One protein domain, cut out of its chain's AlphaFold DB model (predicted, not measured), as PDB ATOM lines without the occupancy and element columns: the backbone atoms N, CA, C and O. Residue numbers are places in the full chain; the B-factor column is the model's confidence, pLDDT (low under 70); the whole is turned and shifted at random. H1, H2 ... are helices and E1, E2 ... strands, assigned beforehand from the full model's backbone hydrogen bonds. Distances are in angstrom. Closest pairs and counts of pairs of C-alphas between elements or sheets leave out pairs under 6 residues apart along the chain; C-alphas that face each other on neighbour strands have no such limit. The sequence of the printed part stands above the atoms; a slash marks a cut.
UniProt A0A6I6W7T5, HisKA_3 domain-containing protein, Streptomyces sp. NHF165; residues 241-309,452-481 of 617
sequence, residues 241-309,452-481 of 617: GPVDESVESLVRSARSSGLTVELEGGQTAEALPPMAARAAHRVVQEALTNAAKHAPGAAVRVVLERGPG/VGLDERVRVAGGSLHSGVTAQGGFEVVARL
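What this domain is: This is residues 241 to 309 and 452 to 481 of the 617 residues of the protein "HisKA_3 domain-containing protein" of Streptomyces sp. NHF165 (UniProt A0A6I6W7T5). Three helices in a row, H1, H3 and H4, cover one face of two small sheets set side by side, E1 with E2 and E3 with E4, where E2 is near E4. The long H3 is the middle of the row, and short H2 packs near one end of it. The printed part has 99 residues, with helices and strands named in the order H1 E1 H2 H3 E2 H4 E3 E4; the class is mixed. It is compact, with a radius of gyration of the C-alphas of 13.1 A and spans of 33 by 28 by 26 A.

How they stand to each other: H1, residues 247 to 256, touches the hub H3, residues 274 to 294, at a shallow tilt of 21 degrees, the same way; their closest C-alphas, of Val 247 and His 281, are 5.3 A apart. E1, residues 261 to 264, is the parallel neighbour of E2, residues 299 to 307, with N 262 and O 300 within hydrogen-bond range at 2.8 A. H2, residues 267 to 270, only just touches H3, with 3 pairs of C-alphas within 8 A, the closest Ala 269 and Ala 277 at 6.4 A. E1, H2, H3 and E2 form a strand-helix-strand unit, two parallel neighbour strands with helices between, with a left-handed crossover. H4, residues 452 to 460, touches H3 at a shallow tilt of 16 degrees, opposite ways, closest at the C-alphas of Ala 279 and Val 458, 5.7 A. E3, residues 464 to 469, and E4, residues 475 to 481, are an antiparallel hairpin, with N 466 and O 478 2.8 A apart. In H1, H3 and H4 every O i to N i+4 pair is within hydrogen-bond range; H2 is too short for one.

Where its parts are: H1 begins at C-alpha 247 (169.949, 200.364, 321.469). H3 is 30.1 A long, E2 24.4 A and E4 19.8 A, ending at C-alpha 481 (170.953, 212.439, 328.970).

The domain as a whole: Residues 310 to 451 are not printed; C-alphas 309 and 452 are 24.0 A apart across the cut. The links printed whole are tight. Mean pLDDT of the printed part is 71.6, with 36 residues under 70, among them 241 to 245 and 452 to 457.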
ATOM      1  N   GLY A 241     154.416 207.191 320.940       46.66
ATOM      2  CA  GLY A 241     154.323 205.727 320.920       46.66
ATOM      3  C   GLY A 241     155.437 205.030 321.730       46.66
ATOM      4  O   GLY A 241     156.547 205.575 321.842       46.66
ATOM      5  N   PRO A 242     155.158 203.856 322.329       41.72
ATOM      6  CA  PRO A 242     156.178 203.031 322.974       41.72
ATOM      7  C   PRO A 242     157.206 202.557 321.935       41.72
ATOM      8  O   PRO A 242     156.862 202.251 320.797       41.72
ATOM      9  N   VAL A 243     158.484 202.566 322.316       51.06
ATOM     10  CA  VAL A 243     159.587 202.037 321.504       51.06
ATOM     11  C   VAL A 243     159.921 200.670 322.081       51.06
ATOM     12  O   VAL A 243     160.469 200.605 323.176       51.06
ATOM     13  N   ASP A 244     159.573 199.606 321.363       53.03
ATOM     14  CA  ASP A 244     159.817 198.221 321.795       53.03
ATOM     15  C   ASP A 244     161.234 197.718 321.446       53.03
ATOM     16  O   ASP A 244     161.573 196.572 321.732       53.03
ATOM     17  N   GLU A 245     162.092 198.556 320.848       62.88
ATOM     18  CA  GLU A 245     163.433 198.162 320.401       62.88
ATOM     19  C   GLU A 245     164.554 198.854 321.203       62.88
ATOM     20  O   GLU A 245     164.541 200.067 321.421       62.88
ATOM     21  N   SER A 246     165.535 198.076 321.678       73.19
ATOM     22  CA  SER A 246     166.667 198.575 322.473       73.19
ATOM     23  C   SER A 246     167.839 199.045 321.597       73.19
ATOM     24  O   SER A 246     168.016 198.597 320.463       73.19
ATOM     25  N   VAL A 247     168.705 199.915 322.140       74.88
ATOM     26  CA  VAL A 247     169.949 200.364 321.469       74.88
ATOM     27  C   VAL A 247     170.841 199.180 321.074       74.88
ATOM     28  O   VAL A 247     171.498 199.204 320.035       74.88
ATOM     29  N   GLU A 248     170.840 198.119 321.878       76.81
ATOM     30  CA  GLU A 248     171.601 196.908 321.586       76.81
ATOM     31  C   GLU A 248     171.046 196.156 320.365       76.81
ATOM     32  O   GLU A 248     171.823 195.679 319.533       76.81
ATOM     33  N   SER A 249     169.716 196.102 320.210       75.88
ATOM     34  CA  SER A 249     169.069 195.539 319.017       75.88
ATOM     35  C   SER A 249     169.463 196.310 317.758       75.88
ATOM     36  O   SER A 249     169.889 195.702 316.775       75.88
ATOM     37  N   LEU A 250     169.448 197.648 317.814       76.75
ATOM     38  CA  LEU A 250     169.873 198.495 316.695       76.75
ATOM     39  C   LEU A 250     171.316 198.218 316.254       76.75
ATOM     40  O   LEU A 250     171.584 198.091 315.059       76.75
ATOM     41  N   VAL A 251     172.253 198.107 317.201       80.06
ATOM     42  CA  VAL A 251     173.660 197.814 316.882       80.06
ATOM     43  C   VAL A 251     173.808 196.414 316.286       80.06
ATOM     44  O   VAL A 251     174.567 196.222 315.334       80.06
ATOM     45  N   ARG A 252     173.068 195.429 316.809       77.38
ATOM     46  CA  ARG A 252     173.075 194.056 316.288       77.38
ATOM     47  C   ARG A 252     172.572 194.011 314.841       77.38
ATOM     48  O   ARG A 252     173.230 193.416 313.988       77.38
ATOM     49  N   SER A 253     171.480 194.716 314.554       74.81
ATOM     50  CA  SER A 253     170.928 194.876 313.206       74.81
ATOM     51  C   SER A 253     171.906 195.591 312.265       74.81
ATOM     52  O   SER A 253     172.139 195.130 311.144       74.81
ATOM     53  N   ALA A 254     172.574 196.651 312.727       75.62
ATOM     54  CA  ALA A 254     173.589 197.368 311.953       75.62
ATOM     55  C   ALA A 254     174.796 196.482 311.584       75.62
ATOM     56  O   ALA A 254     175.230 196.486 310.432       75.62
ATOM     57  N   ARG A 255     175.286 195.655 312.519       81.81
ATOM     58  CA  ARG A 255     176.350 194.666 312.254       81.81
ATOM     59  C   ARG A 255     175.927 193.625 311.224       81.81
ATOM     60  O   ARG A 255     176.681 193.341 310.299       81.81
ATOM     61  N   SER A 256     174.709 193.092 311.352       71.88
ATOM     62  CA  SER A 256     174.168 192.119 310.388       71.88
ATOM     63  C   SER A 256     174.015 192.695 308.974       71.88
ATOM     64  O   SER A 256     174.016 191.950 308.000       71.88
ATOM     65  N   SER A 257     173.961 194.026 308.865       72.56
ATOM     66  CA  SER A 257     173.894 194.768 307.603       72.56
ATOM     67  C   SER A 257     175.275 195.121 307.025       72.56
ATOM     68  O   SER A 257     175.346 195.826 306.022       72.56
ATOM     69  N   GLY A 258     176.372 194.654 307.638       67.69
ATOM     70  CA  GLY A 258     177.739 194.828 307.132       67.69
ATOM     71  C   GLY A 258     178.503 196.042 307.673       67.69
ATOM     72  O   GLY A 258     179.597 196.323 307.190       67.69
ATOM     73  N   LEU A 259     177.973 196.763 308.670       75.56
ATOM     74  CA  LEU A 259     178.712 197.834 309.350       75.56
ATOM     75  C   LEU A 259     179.637 197.266 310.434       75.56
ATOM     76  O   LEU A 259     179.213 196.480 311.284       75.56
ATOM     77  N   THR A 260     180.881 197.739 310.476       79.12
ATOM     78  CA  THR A 260     181.813 197.448 311.574       79.12
ATOM     79  C   THR A 260     181.475 198.344 312.763       79.12
ATOM     80  O   THR A 260     181.947 199.475 312.832       79.12
ATOM     81  N   VAL A 261     180.622 197.867 313.675       81.19
ATOM     82  CA  VAL A 261     180.177 198.643 314.848       81.19
ATOM     83  C   VAL A 261     180.730 198.056 316.146       81.19
ATOM     84  O   VAL A 261     180.453 196.902 316.465       81.19
ATOM     85  N   GLU A 262     181.440 198.844 316.945       82.00
ATOM     86  CA  GLU A 262     181.834 198.513 318.323       82.00
ATOM     87  C   GLU A 262     180.838 199.156 319.300       82.00
ATOM     88  O   GLU A 262     180.528 200.335 319.160       82.00
ATOM     89  N   LEU A 263     180.313 198.391 320.264       80.56
ATOM     90  CA  LEU A 263     179.433 198.908 321.320       80.56
ATOM     91  C   LEU A 263     180.099 198.703 322.674       80.56
ATOM     92  O   LEU A 263     180.386 197.567 323.052       80.56
ATOM     93  N   GLU A 264     180.269 199.793 323.409       79.81
ATOM     94  CA  GLU A 264     180.795 199.816 324.769       79.81
ATOM     95  C   GLU A 264     179.697 200.317 325.723       79.81
ATOM     96  O   GLU A 264     179.071 201.347 325.478       79.81
ATOM     97  N   GLY A 265     179.433 199.581 326.813       70.06
ATOM     98  CA  GLY A 265     178.508 200.025 327.868       70.06
ATOM     99  C   GLY A 265     177.007 199.764 327.639       70.06
ATOM    100  O   GLY A 265     176.180 200.495 328.176       70.06
ATOM    101  N   GLY A 266     176.620 198.719 326.894       60.59
ATOM    102  CA  GLY A 266     175.211 198.401 326.566       60.59
ATOM    103  C   GLY A 266     174.222 198.374 327.751       60.59
ATOM    104  O   GLY A 266     173.105 198.872 327.626       60.59
ATOM    105  N   GLN A 267     174.658 197.912 328.928       61.19
ATOM    106  CA  GLN A 267     173.850 197.851 330.163       61.19
ATOM    107  C   GLN A 267     173.451 199.242 330.703       61.19
ATOM    108  O   GLN A 267     172.495 199.380 331.464       61.19
ATOM    109  N   THR A 268     174.154 200.305 330.297       61.22
ATOM    110  CA  THR A 268     173.866 201.689 330.703       61.22
ATOM    111  C   THR A 268     172.570 202.219 330.075       61.22
ATOM    112  O   THR A 268     171.918 203.080 330.669       61.22
ATOM    113  N   ALA A 269     172.165 201.700 328.905       59.59
ATOM    114  CA  ALA A 269     170.947 202.126 328.212       59.59
ATOM    115  C   ALA A 269     169.655 201.595 328.855       59.59
ATOM    116  O   ALA A 269     168.647 202.298 328.851       59.59
ATOM    117  N   GLU A 270     169.683 200.393 329.437       61.00
ATOM    118  CA  GLU A 270     168.519 199.777 330.101       61.00
ATOM    119  C   GLU A 270     168.120 200.506 331.389       61.00
ATOM    120  O   GLU A 270     166.977 200.444 331.830       61.00
ATOM    121  N   ALA A 271     169.058 201.250 331.974       64.06
ATOM    122  CA  ALA A 271     168.857 201.983 333.213       64.06
ATOM    123  C   ALA A 271     168.507 203.472 333.004       64.06
ATOM    124  O   ALA A 271     168.607 204.260 333.950       64.06
ATOM    125  N   LEU A 272     168.141 203.874 331.780       68.88
ATOM    126  CA  LEU A 272     167.699 205.232 331.450       68.88
ATOM    127  C   LEU A 272     166.186 205.416 331.661       68.88
ATOM    128  O   LEU A 272     165.404 204.522 331.336       68.88
ATOM    129  N   PRO A 273     165.732 206.603 332.104       73.56
ATOM    130  CA  PRO A 273     164.315 206.958 332.083       73.56
ATOM    131  C   PRO A 273     163.703 206.844 330.669       73.56
ATOM    132  O   PRO A 273     164.394 207.130 329.690       73.56
ATOM    133  N   PRO A 274     162.398 206.542 330.515       73.44
ATOM    134  CA  PRO A 274     161.786 206.241 329.211       73.44
ATOM    135  C   PRO A 274     161.948 207.321 328.128       73.44
ATOM    136  O   PRO A 274     162.023 207.019 326.938       73.44
ATOM    137  N   MET A 275     161.984 208.604 328.499       68.50
ATOM    138  CA  MET A 275     162.231 209.690 327.535       68.50
ATOM    139  C   MET A 275     163.703 209.758 327.115       68.50
ATOM    140  O   MET A 275     163.992 209.933 325.933       68.50
ATOM    141  N   ALA A 276     164.622 209.544 328.056       75.69
ATOM    142  CA  ALA A 276     166.054 209.502 327.795       75.69
ATOM    143  C   ALA A 276     166.444 208.262 326.969       75.69
ATOM    144  O   ALA A 276     167.188 208.387 326.003       75.69
ATOM    145  N   ALA A 277     165.871 207.091 327.260       75.12
ATOM    146  CA  ALA A 277     166.073 205.875 326.470       75.12
ATOM    147  C   ALA A 277     165.635 206.062 325.003       75.12
ATOM    148  O   ALA A 277     166.358 205.689 324.080       75.12
ATOM    149  N   ARG A 278     164.493 206.728 324.771       75.06
ATOM    150  CA  ARG A 278     164.009 207.060 323.418       75.06
ATOM    151  C   ARG A 278     164.920 208.044 322.687       75.06
ATOM    152  O   ARG A 278     165.190 207.857 321.500       75.06
ATOM    153  N   ALA A 279     165.403 209.071 323.384       75.81
ATOM    154  CA  ALA A 279     166.364 210.017 322.825       75.81
ATOM    155  C   ALA A 279     167.680 209.314 322.450       75.81
ATOM    156  O   ALA A 279     168.157 209.487 321.330       75.81
ATOM    157  N   ALA A 280     168.207 208.450 323.323       78.25
ATOM    158  CA  ALA A 280     169.409 207.656 323.063       78.25
ATOM    159  C   ALA A 280     169.243 206.731 321.848       78.25
ATOM    160  O   ALA A 280     170.073 206.754 320.942       78.25
ATOM    161  N   HIS A 281     168.139 205.978 321.780       79.19
ATOM    162  CA  HIS A 281     167.815 205.111 320.644       79.19
ATOM    163  C   HIS A 281     167.809 205.883 319.321       79.19
ATOM    164  O   HIS A 281     168.425 205.458 318.346       79.19
ATOM    165  N   ARG A 282     167.160 207.053 319.282       78.81
ATOM    166  CA  ARG A 282     167.104 207.884 318.071       78.81
ATOM    167  C   ARG A 282     168.454 208.480 317.684       78.81
ATOM    168  O   ARG A 282     168.765 208.487 316.498       78.81
ATOM    169  N   VAL A 283     169.251 208.943 318.649       78.12
ATOM    170  CA  VAL A 283     170.610 209.450 318.388       78.12
ATOM    171  C   VAL A 283     171.474 208.357 317.760       78.12
ATOM    172  O   VAL A 283     172.104 208.599 316.733       78.12
ATOM    173  N   VAL A 284     171.459 207.142 318.318       81.31
ATOM    174  CA  VAL A 284     172.233 206.010 317.781       81.31
ATOM    175  C   VAL A 284     171.724 205.587 316.401       81.31
ATOM    176  O   VAL A 284     172.525 205.402 315.489       81.31
ATOM    177  N   GLN A 285     170.405 205.482 316.216       80.44
ATOM    178  CA  GLN A 285     169.800 205.103 314.936       80.44
ATOM    179  C   GLN A 285     170.176 206.070 313.804       80.44
ATOM    180  O   GLN A 285     170.585 205.640 312.724       80.44
ATOM    181  N   GLU A 286     170.048 207.373 314.048       77.44
ATOM    182  CA  GLU A 286     170.361 208.398 313.052       77.44
ATOM    183  C   GLU A 286     171.867 208.444 312.766       77.44
ATOM    184  O   GLU A 286     172.278 208.509 311.609       77.44
ATOM    185  N   ALA A 287     172.709 208.313 313.797       74.69
ATOM    186  CA  ALA A 287     174.159 208.287 313.630       74.69
ATOM    187  C   ALA A 287     174.636 207.064 312.824       74.69
ATOM    188  O   ALA A 287     175.457 207.213 311.920       74.69
ATOM    189  N   LEU A 288     174.090 205.869 313.079       75.44
ATOM    190  CA  LEU A 288     174.391 204.665 312.292       75.44
ATOM    191  C   LEU A 288     173.906 204.795 310.843       75.44
ATOM    192  O   LEU A 288     174.607 204.395 309.914       75.44
ATOM    193  N   THR A 289     172.741 205.411 310.640       69.31
ATOM    194  CA  THR A 289     172.207 205.698 309.302       69.31
ATOM    195  C   THR A 289     173.110 206.673 308.541       69.31
ATOM    196  O   THR A 289     173.386 206.464 307.360       69.31
ATOM    197  N   ASN A 290     173.616 207.708 309.212       73.19
ATOM    198  CA  ASN A 290     174.543 208.670 308.620       73.19
ATOM    199  C   ASN A 290     175.903 208.039 308.310       73.19
ATOM    200  O   ASN A 290     176.452 208.283 307.237       73.19
ATOM    201  N   ALA A 291     176.420 207.171 309.185       70.19
ATOM    202  CA  ALA A 291     177.643 206.418 308.917       70.19
ATOM    203  C   ALA A 291     177.496 205.505 307.689       70.19
ATOM    204  O   ALA A 291     178.347 205.540 306.802       70.19
ATOM    205  N   ALA A 292     176.384 204.771 307.583       69.06
ATOM    206  CA  ALA A 292     176.106 203.898 306.443       69.06
ATOM    207  C   ALA A 292     176.030 204.653 305.107       69.06
ATOM    208  O   ALA A 292     176.483 204.145 304.084       69.06
ATOM    209  N   LYS A 293     175.463 205.866 305.112       62.84
ATOM    210  CA  LYS A 293     175.296 206.692 303.909       62.84
ATOM    211  C   LYS A 293     176.567 207.427 303.496       62.84
ATOM    212  O   LYS A 293     176.859 207.514 302.309       62.84
ATOM    213  N   HIS A 294     177.275 208.012 304.458       63.97
ATOM    214  CA  HIS A 294     178.319 209.003 304.180       63.97
ATOM    215  C   HIS A 294     179.741 208.461 304.340       63.97
ATOM    216  O   HIS A 294     180.682 209.094 303.870       63.97
ATOM    217  N   ALA A 295     179.911 207.300 304.974       63.38
ATOM    218  CA  ALA A 295     181.215 206.684 305.198       63.38
ATOM    219  C   ALA A 295     181.103 205.142 305.214       63.38
ATOM    220  O   ALA A 295     181.325 204.507 306.251       63.38
ATOM    221  N   PRO A 296     180.737 204.524 304.073       62.53
ATOM    222  CA  PRO A 296     180.601 203.074 303.966       62.53
ATOM    223  C   PRO A 296     181.946 202.370 304.208       62.53
ATOM    224  O   PRO A 296     182.973 202.762 303.658       62.53
ATOM    225  N   GLY A 297     181.942 201.321 305.038       61.94
ATOM    226  CA  GLY A 297     183.135 200.532 305.394       61.94
ATOM    227  C   GLY A 297     183.996 201.112 306.525       61.94
ATOM    228  O   GLY A 297     184.936 200.457 306.973       61.94
ATOM    229  N   ALA A 298     183.672 202.309 307.009       69.00
ATOM    230  CA  ALA A 298     184.348 202.937 308.133       69.00
ATOM    231  C   ALA A 298     183.825 202.372 309.474       69.00
ATOM    232  O   ALA A 298     182.649 202.010 309.596       69.00
ATOM    233  N   ALA A 299     184.714 202.221 310.460       76.88
ATOM    234  CA  ALA A 299     184.362 201.610 311.740       76.88
ATOM    235  C   ALA A 299     183.640 202.621 312.639       76.88
ATOM    236  O   ALA A 299     184.148 203.717 312.883       76.88
ATOM    237  N   VAL A 300     182.472 202.235 313.157       78.81
ATOM    238  CA  VAL A 300     181.650 203.063 314.042       78.81
ATOM    239  C   VAL A 300     181.792 202.581 315.478       78.81
ATOM    240  O   VAL A 300     181.508 201.425 315.778       78.81
ATOM    241  N   ARG A 301     182.162 203.469 316.396       81.75
ATOM    242  CA  ARG A 301     182.184 203.169 317.830       81.75
ATOM    243  C   ARG A 301     181.034 203.872 318.532       81.75
ATOM    244  O   ARG A 301     180.926 205.092 318.445       81.75
ATOM    245  N   VAL A 302     180.202 203.101 319.228       82.31
ATOM    246  CA  VAL A 302     179.097 203.564 320.073       82.31
ATOM    247  C   VAL A 302     179.479 203.337 321.529       82.31
ATOM    248  O   VAL A 302     179.647 202.201 321.962       82.31
ATOM    249  N   VAL A 303     179.596 204.417 322.290       79.88
ATOM    250  CA  VAL A 303     179.958 204.382 323.709       79.88
ATOM    251  C   VAL A 303     178.793 204.908 324.536       79.88
ATOM    252  O   VAL A 303     178.273 205.990 324.254       79.88
ATOM    253  N   LEU A 304     178.392 204.132 325.545       79.12
ATOM    254  CA  LEU A 304     177.354 204.460 326.516       79.12
ATOM    255  C   LEU A 304     177.951 204.489 327.925       79.12
ATOM    256  O   LEU A 304     178.030 203.473 328.620       79.12
ATOM    257  N   GLU A 305     178.340 205.676 328.371       78.00
ATOM    258  CA  GLU A 305     178.998 205.868 329.667       78.00
ATOM    259  C   GLU A 305     178.086 206.576 330.665       78.00
ATOM    260  O   GLU A 305     177.370 207.513 330.312       78.00
ATOM    261  N   ARG A 306     178.143 206.166 331.938       73.62
ATOM    262  CA  ARG A 306     177.603 206.945 333.059       73.62
ATOM    263  C   ARG A 306     178.680 207.900 333.558       73.62
ATOM    264  O   ARG A 306     179.692 207.456 334.089       73.62
ATOM    265  N   GLY A 307     178.441 209.198 333.424       61.66
ATOM    266  CA  GLY A 307     179.281 210.245 334.000       61.66
ATOM    267  C   GLY A 307     178.655 210.874 335.253       61.66
ATOM    268  O   GLY A 307     177.424 210.858 335.389       61.66
ATOM    269  N   PRO A 308     179.466 211.458 336.156       51.44
ATOM    270  CA  PRO A 308     178.958 212.298 337.237       51.44
ATOM    271  C   PRO A 308     178.255 213.540 336.666       51.44
ATOM    272  O   PRO A 308     178.661 214.083 335.633       51.44
ATOM    273  N   GLY A 309     177.196 213.993 337.338       50.59
ATOM    274  CA  GLY A 309     176.419 215.166 336.944       50.59
ATOM    275  C   GLY A 309     177.183 216.459 337.131       50.59
ATOM    276  O   GLY A 309     177.030 217.129 338.145       50.59
ATOM    277  N   VAL A 452     169.688 219.451 314.090       62.88
ATOM    278  CA  VAL A 452     168.776 220.374 314.800       62.88
ATOM    279  C   VAL A 452     167.581 219.614 315.381       62.88
ATOM    280  O   VAL A 452     167.227 219.794 316.545       62.88
ATOM    281  N   GLY A 453     167.003 218.685 314.612       60.72
ATOM    282  CA  GLY A 453     165.926 217.833 315.113       60.72
ATOM    283  C   GLY A 453     166.373 216.895 316.241       60.72
ATOM    284  O   GLY A 453     165.597 216.626 317.158       60.72
ATOM    285  N   LEU A 454     167.597 216.355 316.181       68.00
ATOM    286  CA  LEU A 454     168.155 215.528 317.256       68.00
ATOM    287  C   LEU A 454     168.443 216.345 318.522       68.00
ATOM    288  O   LEU A 454     168.133 215.859 319.609       68.00
ATOM    289  N   ASP A 455     168.988 217.557 318.390       67.75
ATOM    290  CA  ASP A 455     169.305 218.445 319.517       67.75
ATOM    291  C   ASP A 455     168.042 218.817 320.295       67.75
ATOM    292  O   ASP A 455     167.966 218.608 321.505       67.75
ATOM    293  N   GLU A 456     166.984 219.211 319.585       60.84
ATOM    294  CA  GLU A 456     165.696 219.535 320.193       60.84
ATOM    295  C   GLU A 456     165.093 218.341 320.955       60.84
ATOM    296  O   GLU A 456     164.600 218.478 322.076       60.84
ATOM    297  N   ARG A 457     165.196 217.124 320.403       68.94
ATOM    298  CA  ARG A 457     164.706 215.898 321.062       68.94
ATOM    299  C   ARG A 457     165.504 215.540 322.314       68.94
ATOM    300  O   ARG A 457     164.921 215.095 323.304       68.94
ATOM    301  N   VAL A 458     166.820 215.728 322.278       72.94
ATOM    302  CA  VAL A 458     167.693 215.529 323.438       72.94
ATOM    303  C   VAL A 458     167.400 216.588 324.508       72.94
ATOM    304  O   VAL A 458     167.301 216.239 325.684       72.94
ATOM    305  N   ARG A 459     167.131 217.836 324.109       72.50
ATOM    306  CA  ARG A 459     166.737 218.946 324.990       72.50
ATOM    307  C   ARG A 459     165.392 218.709 325.682       72.50
ATOM    308  O   ARG A 459     165.284 218.919 326.888       72.50
ATOM    309  N   VAL A 460     164.389 218.193 324.965       71.12
ATOM    310  CA  VAL A 460     163.079 217.796 325.531       71.12
ATOM    311  C   VAL A 460     163.216 216.666 326.558       71.12
ATOM    312  O   VAL A 460     162.479 216.631 327.541       71.12
ATOM    313  N   ALA A 461     164.185 215.764 326.379       69.12
ATOM    314  CA  ALA A 461     164.517 214.732 327.363       69.12
ATOM    315  C   ALA A 461     165.360 215.256 328.550       69.12
ATOM    316  O   ALA A 461     165.783 214.460 329.388       69.12
ATOM    317  N   GLY A 462     165.605 216.570 328.635       69.94
ATOM    318  CA  GLY A 462     166.416 217.204 329.681       69.94
ATOM    319  C   GLY A 462     167.927 217.058 329.476       69.94
ATOM    320  O   GLY A 462     168.683 217.165 330.439       69.94
ATOM    321  N   GLY A 463     168.362 216.760 328.250       79.44
ATOM    322  CA  GLY A 463     169.754 216.548 327.870       79.44
ATOM    323  C   GLY A 463     170.353 217.652 326.991       79.44
ATOM    324  O   GLY A 463     169.712 218.659 326.707       79.44
ATOM    325  N   SER A 464     171.585 217.441 326.519       83.31
ATOM    326  CA  SER A 464     172.264 218.309 325.536       83.31
ATOM    327  C   SER A 464     172.949 217.491 324.438       83.31
ATOM    328  O   SER A 464     173.539 216.453 324.755       83.31
ATOM    329  N   LEU A 465     172.945 217.961 323.187       81.69
ATOM    330  CA  LEU A 465     173.637 217.321 322.064       81.69
ATOM    331  C   LEU A 465     174.820 218.173 321.580       81.69
ATOM    332  O   LEU A 465     174.741 219.393 321.490       81.69
ATOM    333  N   HIS A 466     175.926 217.524 321.236       79.88
ATOM    334  CA  HIS A 466     177.053 218.126 320.529       79.88
ATOM    335  C   HIS A 466     177.406 217.270 319.313       79.88
ATOM    336  O   HIS A 466     177.359 216.043 319.386       79.88
ATOM    337  N   SER A 467     177.785 217.900 318.206       80.50
ATOM    338  CA  SER A 467     178.257 217.203 317.010       80.50
ATOM    339  C   SER A 467     179.433 217.942 316.381       80.50
ATOM    340  O   SER A 467     179.410 219.171 316.317       80.50
ATOM    341  N   GLY A 468     180.417 217.209 315.866       74.69
ATOM    342  CA  GLY A 468     181.599 217.778 315.222       74.69
ATOM    343  C   GLY A 468     182.243 216.831 314.212       74.69
ATOM    344  O   GLY A 468     181.931 215.644 314.164       74.69
ATOM    345  N   VAL A 469     183.149 217.363 313.391       74.00
ATOM    346  CA  VAL A 469     184.019 216.561 312.519       74.00
ATOM    347  C   VAL A 469     185.263 216.130 313.293       74.00
ATOM    348  O   VAL A 469     185.832 216.916 314.050       74.00
ATOM    349  N   THR A 470     185.699 214.885 313.125       72.62
ATOM    350  CA  THR A 470     186.923 214.397 313.768       72.62
ATOM    351  C   THR A 470     188.151 214.834 312.973       72.62
ATOM    352  O   THR A 470     188.111 214.961 311.748       72.62
ATOM    353  N   ALA A 471     189.288 215.015 313.654       59.62
ATOM    354  CA  ALA A 471     190.560 215.405 313.028       59.62
ATOM    355  C   ALA A 471     191.074 214.406 311.966       59.62
ATOM    356  O   ALA A 471     192.006 214.708 311.228       59.62
ATOM    357  N   GLN A 472     190.471 213.217 311.899       60.78
ATOM    358  CA  GLN A 472     190.837 212.101 311.026       60.78
ATOM    359  C   GLN A 472     189.849 211.910 309.857       60.78
ATOM    360  O   GLN A 472     189.959 210.926 309.133       60.78
ATOM    361  N   GLY A 473     188.901 212.838 309.655       59.34
ATOM    362  CA  GLY A 473     187.997 212.842 308.495       59.34
ATOM    363  C   GLY A 473     186.652 212.128 308.682       59.34
ATOM    364  O   GLY A 473     186.011 211.796 307.689       59.34
ATOM    365  N   GLY A 474     186.213 211.896 309.923       72.06
ATOM    366  CA  GLY A 474     184.891 211.351 310.262       72.06
ATOM    367  C   GLY A 474     184.025 212.338 311.051       72.06
ATOM    368  O   GLY A 474     184.286 213.541 311.057       72.06
ATOM    369  N   PHE A 475     182.995 211.842 311.738       75.12
ATOM    370  CA  PHE A 475     182.124 212.661 312.587       75.12
ATOM    371  C   PHE A 475     181.986 212.071 313.987       75.12
ATOM    372  O   PHE A 475     182.142 210.866 314.191       75.12
ATOM    373  N   GLU A 476     181.683 212.948 314.935       81.50
ATOM    374  CA  GLU A 476     181.368 212.627 316.316       81.50
ATOM    375  C   GLU A 476     180.022 213.247 316.700       81.50
ATOM    376  O   GLU A 476     179.786 214.429 316.447       81.50
ATOM    377  N   VAL A 477     179.149 212.457 317.330       81.12
ATOM    378  CA  VAL A 477     177.906 212.926 317.961       81.12
ATOM    379  C   VAL A 477     177.908 212.504 319.426       81.12
ATOM    380  O   VAL A 477     178.063 211.322 319.722       81.12
ATOM    381  N   VAL A 478     177.729 213.466 320.333       82.38
ATOM    382  CA  VAL A 478     177.731 213.283 321.788       82.38
ATOM    383  C   VAL A 478     176.414 213.788 322.374       82.38
ATOM    384  O   VAL A 478     176.194 214.995 322.438       82.38
ATOM    385  N   ALA A 479     175.550 212.887 322.842       81.62
ATOM    386  CA  ALA A 479     174.339 213.241 323.588       81.62
ATOM    387  C   ALA A 479     174.537 212.994 325.086       81.62
ATOM    388  O   ALA A 479     175.021 211.938 325.479       81.62
ATOM    389  N   ARG A 480     174.140 213.950 325.924       82.06
ATOM    390  CA  ARG A 480     174.157 213.855 327.390       82.06
ATOM    391  C   ARG A 480     172.726 213.785 327.895       82.06
ATOM    392  O   ARG A 480     171.987 214.737 327.680       82.06
ATOM    393  N   LEU A 481     172.335 212.694 328.548       81.94
ATOM    394  CA  LEU A 481     170.953 212.439 328.970       81.94
ATOM    395  C   LEU A 481     170.849 212.160 330.481       81.94
ATOM    396  O   LEU A 481     171.670 211.404 331.000       81.94
TER     397      LEU A 481